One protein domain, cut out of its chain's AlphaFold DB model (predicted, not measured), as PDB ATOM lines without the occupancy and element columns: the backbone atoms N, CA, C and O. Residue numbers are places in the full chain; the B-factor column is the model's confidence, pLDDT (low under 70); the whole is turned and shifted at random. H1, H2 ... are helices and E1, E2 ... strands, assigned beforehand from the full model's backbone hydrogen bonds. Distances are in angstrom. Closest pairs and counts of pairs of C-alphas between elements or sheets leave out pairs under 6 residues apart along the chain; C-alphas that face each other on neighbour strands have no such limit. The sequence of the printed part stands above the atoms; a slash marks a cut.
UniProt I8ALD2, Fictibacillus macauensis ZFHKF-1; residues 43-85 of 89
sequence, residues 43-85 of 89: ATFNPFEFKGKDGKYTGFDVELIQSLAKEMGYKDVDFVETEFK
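Overview. This is residues 43 to 85 of the 89 residues of a protein of Fictibacillus macauensis ZFHKF-1 (UniProt I8ALD2). One helix, H1, has an extended strand, E2, folded back beside it after a tight turn, and near the helix's first residues sits a small patch of short paired stretches around the strand E1. The patch brings residues 44 to 45, E1 and residues 57 to 58 together, and at the other end of the printed part residues 82 to 85 run on from E2 as a tail. The printed part has 43 residues with one named helix and two named strands in the order E1, H1, E2; no two named strands pair. The class is mixed, helices and strands, though under half of the residues, 21, are in named elements. The whole is only just compact, close to loose, with a radius of gyration of the C-alphas of 10.8 A and spans of 28 by 24 by 15 A.

Along the chain. Begin with H1, residues 60 to 71: find C-alpha 60 at (40.689, -40.309, 24.543) and go on to C-alpha 71 at (46.625, -52.351, 34.355), 16.6 A away. E2, residues 76 to 81, is the longest strand by residues; it begins at C-alpha 76 and ends 16.3 A on, at C-alpha 81 at (55.799, -34.405, 22.450). Before the helix look for E1, residues 49 to 51, with C-alpha 49 at (45.466, -36.527, 22.064).

Arrangement. Start from H1, where every O i to N i+4 pair is within hydrogen-bond range. Between H1 and E2 you find 6 pairs of C-alphas within 8 A; the closest are those of Gln 66 and Val 77, 6.3 A apart, and the two centres are 11.1 A apart. Between H1 and E1 there are 3 such pairs; the closest C-alphas are those of Glu 49 and Asp 61, 5.6 A apart, with the centres 13.6 A apart. E1 and E2 are apart, and each pairs with no named strand. Look instead at the short pairings of E1: residues 49 to 50 pair antiparallel with residues 44 to 45, and residues 50 to 51 pair antiparallel with residues 57 to 58.

Size, cuts and confidence. The two C-alphas farthest apart are those of Gly 73 and Lys 85, at 30.0 A, while those of Ala 43 and Lys 85, the first and last printed, are 13.1 A apart. The printed part runs from residue 43 to 85 of a chain of 89 and has no cut. The link from H1 to E2, with 4 residues, is tight; the link from E1 to H1, with 8, is short; no link is long. The mean pLDDT of the printed part is 96.2, and no printed residue is under 70.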
ATOM      1  N   ALA A  43      50.462 -34.081  20.142       95.44
ATOM      2  CA  ALA A  43      49.318 -33.608  20.926       95.44
ATOM      3  C   ALA A  43      48.532 -32.489  20.220       95.44
ATOM      4  O   ALA A  43      48.181 -31.461  20.820       95.44
ATOM      5  N   THR A  44      48.260 -32.679  18.931       95.44
ATOM      6  CA  THR A  44      47.546 -31.731  18.069       95.44
ATOM      7  C   THR A  44      46.192 -32.254  17.584       95.44
ATOM      8  O   THR A  44      45.462 -31.528  16.901       95.44
ATOM      9  N   PHE A  45      45.799 -33.468  17.982       95.31
ATOM     10  CA  PHE A  45      44.655 -34.182  17.421       95.31
ATOM     11  C   PHE A  45      43.477 -34.306  18.402       95.31
ATOM     12  O   PHE A  45      43.153 -35.364  18.937       95.31
ATOM     13  N   ASN A  46      42.772 -33.197  18.637       94.81
ATOM     14  CA  ASN A  46      41.548 -33.188  19.450       94.81
ATOM     15  C   ASN A  46      40.408 -33.989  18.767       94.81
ATOM     16  O   ASN A  46      40.173 -33.766  17.574       94.81
ATOM     17  N   PRO A  47      39.657 -34.864  19.480       96.25
ATOM     18  CA  PRO A  47      39.630 -35.090  20.938       96.25
ATOM     19  C   PRO A  47      40.451 -36.293  21.439       96.25
ATOM     20  O   PRO A  47      40.207 -36.769  22.549       96.25
ATOM     21  N   PHE A  48      41.383 -36.806  20.640       97.75
ATOM     22  CA  PHE A  48      42.123 -38.038  20.919       97.75
ATOM     23  C   PHE A  48      43.360 -37.773  21.786       97.75
ATOM     24  O   PHE A  48      43.418 -38.233  22.924       97.75
ATOM     25  N   GLU A  49      44.273 -36.924  21.329       97.31
ATOM     26  CA  GLU A  49      45.466 -36.527  22.064       97.31
ATOM     27  C   GLU A  49      45.740 -35.043  21.822       97.31
ATOM     28  O   GLU A  49      45.982 -34.579  20.709       97.31
ATOM     29  N   PHE A  50      45.625 -34.245  22.878       97.44
ATOM     30  CA  PHE A  50      45.840 -32.806  22.803       97.44
ATOM     31  C   PHE A  50      46.217 -32.224  24.161       97.44
ATOM     32  O   PHE A  50      46.084 -32.876  25.195       97.44
ATOM     33  N   LYS A  51      46.677 -30.971  24.182       97.31
ATOM     34  CA  LYS A  51      46.902 -30.237  25.433       97.31
ATOM     35  C   LYS A  51      45.667 -29.443  25.852       97.31
ATOM     36  O   LYS A  51      45.125 -28.649  25.082       97.31
ATOM     37  N   GLY A  52      45.233 -29.648  27.093       95.44
ATOM     38  CA  GLY A  52      44.160 -28.891  27.726       95.44
ATOM     39  C   GLY A  52      44.553 -27.436  27.996       95.44
ATOM     40  O   GLY A  52      45.680 -27.002  27.758       95.44
ATOM     41  N   LYS A  53      43.618 -26.657  28.552       95.81
ATOM     42  CA  LYS A  53      43.865 -25.243  28.910       95.81
ATOM     43  C   LYS A  53      44.956 -25.064  29.970       95.81
ATOM     44  O   LYS A  53      45.521 -23.983  30.083       95.81
ATOM     45  N   ASP A  54      45.220 -26.101  30.752       96.38
ATOM     46  CA  ASP A  54      46.277 -26.162  31.760       96.38
ATOM     47  C   ASP A  54      47.633 -26.613  31.182       96.38
ATOM     48  O   ASP A  54      48.604 -26.738  31.926       96.38
ATOM     49  N   GLY A  55      47.705 -26.856  29.868       95.38
ATOM     50  CA  GLY A  55      48.905 -27.306  29.168       95.38
ATOM     51  C   GLY A  55      49.217 -28.795  29.331       95.38
ATOM     52  O   GLY A  55      50.256 -29.238  28.841       95.38
ATOM     53  N   LYS A  56      48.352 -29.573  29.996       96.62
ATOM     54  CA  LYS A  56      48.545 -31.016  30.198       96.62
ATOM     55  C   LYS A  56      47.947 -31.826  29.058       96.62
ATOM     56  O   LYS A  56      46.930 -31.431  28.491       96.62
ATOM     57  N   TYR A  57      48.551 -32.973  28.763       98.00
ATOM     58  CA  TYR A  57      47.997 -33.937  27.814       98.00
ATOM     59  C   TYR A  57      46.641 -34.459  28.299       98.00
ATOM     60  O   TYR A  57      46.459 -34.750  29.482       98.00
ATOM     61  N   THR A  58      45.692 -34.554  27.379       97.75
ATOM     62  CA  THR A  58      44.322 -35.019  27.594       97.75
ATOM     63  C   THR A  58      43.735 -35.534  26.274       97.75
ATOM     64  O   THR A  58      44.359 -35.409  25.219       97.75
ATOM     65  N   GLY A  59      42.535 -36.103  26.340       97.75
ATOM     66  CA  GLY A  59      41.850 -36.740  25.224       97.75
ATOM     67  C   GLY A  59      41.745 -38.254  25.392       97.75
ATOM     68  O   GLY A  59      42.285 -38.833  26.337       97.75
ATOM     69  N   PHE A  60      41.002 -38.883  24.484       98.38
ATOM     70  CA  PHE A  60      40.689 -40.309  24.543       98.38
ATOM     71  C   PHE A  60      41.940 -41.206  24.576       98.38
ATOM     72  O   PHE A  60      42.026 -42.094  25.426       98.38
ATOM     73  N   ASP A  61      42.925 -40.956  23.712       98.12
ATOM     74  CA  ASP A  61      44.136 -41.780  23.608       98.12
ATOM     75  C   ASP A  61      45.003 -41.638  24.866       98.12
ATOM     76  O   ASP A  61      45.533 -42.623  25.383       98.12
ATOM     77  N   VAL A  62      45.073 -40.428  25.431       98.25
ATOM     78  CA  VAL A  62      45.785 -40.156  26.690       98.25
ATOM     79  C   VAL A  62      45.179 -40.950  27.850       98.25
ATOM     80  O   VAL A  62      45.905 -41.618  28.590       98.25
ATOM     81  N   GLU A  63      43.852 -40.917  27.998       98.19
ATOM     82  CA  GLU A  63      43.137 -41.631  29.065       98.19
ATOM     83  C   GLU A  63      43.221 -43.155  28.905       98.19
ATOM     84  O   GLU A  63      43.389 -43.889  29.890       98.19
ATOM     85  N   LEU A  64      43.149 -43.640  27.662       98.38
ATOM     86  CA  LEU A  64      43.298 -45.056  27.344       98.38
ATOM     87  C   LEU A  64      44.690 -45.558  27.737       98.38
ATOM     88  O   LEU A  64      44.811 -46.557  28.446       98.38
ATOM     89  N   ILE A  65      45.741 -44.846  27.334       98.31
ATOM     90  CA  ILE A  65      47.130 -45.224  27.615       98.31
ATOM     91  C   ILE A  65      47.415 -45.210  29.118       98.31
ATOM     92  O   ILE A  65      48.024 -46.148  29.630       98.31
ATOM     93  N   GLN A  66      46.938 -44.200  29.848       98.19
ATOM     94  CA  GLN A  66      47.065 -44.152  31.309       98.19
ATOM     95  C   GLN A  66      46.374 -45.343  31.986       98.19
ATOM     96  O   GLN A  66      46.925 -45.941  32.916       98.19
ATOM     97  N   SER A  67      45.186 -45.718  31.505       97.75
ATOM     98  CA  SER A  67      44.430 -46.859  32.032       97.75
ATOM     99  C   SER A  67      45.155 -48.181  31.780       97.75
ATOM    100  O   SER A  67      45.311 -48.981  32.705       97.75
ATOM    101  N   LEU A  68      45.669 -48.378  30.563       96.88
ATOM    102  CA  LEU A  68      46.454 -49.558  30.201       96.88
ATOM    103  C   LEU A  68      47.756 -49.637  31.001       96.88
ATOM    104  O   LEU A  68      48.078 -50.690  31.545       96.88
ATOM    105  N   ALA A  69      48.480 -48.526  31.146       96.81
ATOM    106  CA  ALA A  69      49.719 -48.479  31.919       96.81
ATOM    107  C   ALA A  69      49.489 -48.911  33.376       96.81
ATOM    108  O   ALA A  69      50.251 -49.715  33.916       96.81
ATOM    109  N   LYS A  70      48.392 -48.451  33.988       95.31
ATOM    110  CA  LYS A  70      47.984 -48.872  35.332       95.31
ATOM    111  C   LYS A  70      47.666 -50.369  35.400       95.31
ATOM    112  O   LYS A  70      48.077 -51.024  36.355       95.31
ATOM    113  N   GLU A  71      46.952 -50.917  34.417       94.50
ATOM    114  CA  GLU A  71      46.625 -52.351  34.355       94.50
ATOM    115  C   GLU A  71      47.875 -53.230  34.173       94.50
ATOM    116  O   GLU A  71      47.980 -54.305  34.766       94.50
ATOM    117  N   MET A  72      48.860 -52.728  33.425       93.81
ATOM    118  CA  MET A  72      50.174 -53.346  33.224       93.81
ATOM    119  C   MET A  72      51.129 -53.159  34.419       93.81
ATOM    120  O   MET A  72      52.227 -53.714  34.430       93.81
ATOM    121  N   GLY A  73      50.729 -52.394  35.438       94.62
ATOM    122  CA  GLY A  73      51.499 -52.190  36.663       94.62
ATOM    123  C   GLY A  73      52.604 -51.134  36.581       94.62
ATOM    124  O   GLY A  73      53.468 -51.133  37.459       94.62
ATOM    125  N   TYR A  74      52.569 -50.241  35.583       96.94
ATOM    126  CA  TYR A  74      53.423 -49.049  35.532       96.94
ATOM    127  C   TYR A  74      53.094 -48.069  36.657       96.94
ATOM    128  O   TYR A  74      51.951 -47.957  37.103       96.94
ATOM    129  N   LYS A  75      54.112 -47.330  37.111       95.75
ATOM    130  CA  LYS A  75      53.953 -46.302  38.151       95.75
ATOM    131  C   LYS A  75      53.282 -45.038  37.626       95.75
ATOM    132  O   LYS A  75      52.522 -44.420  38.365       95.75
ATOM    133  N   ASP A  76      53.614 -44.645  36.399       96.75
ATOM    134  CA  ASP A  76      53.116 -43.429  35.754       96.75
ATOM    135  C   ASP A  76      53.335 -43.483  34.231       96.75
ATOM    136  O   ASP A  76      54.037 -44.372  33.734       96.75
ATOM    137  N   VAL A  77      52.774 -42.509  33.511       98.06
ATOM    138  CA  VAL A  77      52.989 -42.278  32.079       98.06
ATOM    139  C   VAL A  77      53.590 -40.891  31.855       98.06
ATOM    140  O   VAL A  77      53.014 -39.880  32.249       98.06
ATOM    141  N   ASP A  78      54.726 -40.844  31.166       97.81
ATOM    142  CA  ASP A  78      55.396 -39.616  30.735       97.81
ATOM    143  C   ASP A  78      55.198 -39.425  29.225       97.81
ATOM    144  O   ASP A  78      55.778 -40.145  28.406       97.81
ATOM    145  N   PHE A  79      54.336 -38.475  28.858       97.69
ATOM    146  CA  PHE A  79      54.051 -38.146  27.465       97.69
ATOM    147  C   PHE A  79      55.100 -37.181  26.904       97.69
ATOM    148  O   PHE A  79      55.273 -36.050  27.370       97.69
ATOM    149  N   VAL A  80      55.763 -37.624  25.844       95.75
ATOM    150  CA  VAL A  80      56.820 -36.905  25.142       95.75
ATOM    151  C   VAL A  80      56.256 -36.369  23.833       95.75
ATOM    152  O   VAL A  80      55.856 -37.136  22.962       95.75
ATOM    153  N   GLU A  81      56.241 -35.048  23.687       94.31
ATOM    154  CA  GLU A  81      55.799 -34.405  22.450       94.31
ATOM    155  C   GLU A  81      56.745 -34.762  21.297       94.31
ATOM    156  O   GLU A  81      57.966 -34.634  21.420       94.31
ATOM    157  N   THR A  82      56.183 -35.166  20.163       93.12
ATOM    158  CA  THR A  82      56.914 -35.375  18.913       93.12
ATOM    159  C   THR A  82      55.998 -35.139  17.719       93.12
ATOM    160  O   THR A  82      54.795 -35.347  17.796       93.12
ATOM    161  N   GLU A  83      56.573 -34.755  16.582       91.81
ATOM    162  CA  GLU A  83      55.831 -34.703  15.322       91.81
ATOM    163  C   GLU A  83      55.530 -36.119  14.822       91.81
ATOM    164  O   GLU A  83      56.414 -36.985  14.851       91.81
ATOM    165  N   PHE A  84      54.332 -36.339  14.270       89.50
ATOM    166  CA  PHE A  84      53.933 -37.643  13.728       89.50
ATOM    167  C   PHE A  84      54.941 -38.224  12.718       89.50
ATOM    168  O   PHE A  84      55.220 -39.423  12.691       89.50
ATOM    169  N   LYS A  85      55.555 -37.367  11.894       91.00
ATOM    170  CA  LYS A  85      56.543 -37.787  10.891       91.00
ATOM    171  C   LYS A  85      57.816 -38.377  11.513       91.00
ATOM    172  O   LYS A  85      58.509 -39.146  10.849       91.00
TER     173      LYS A  85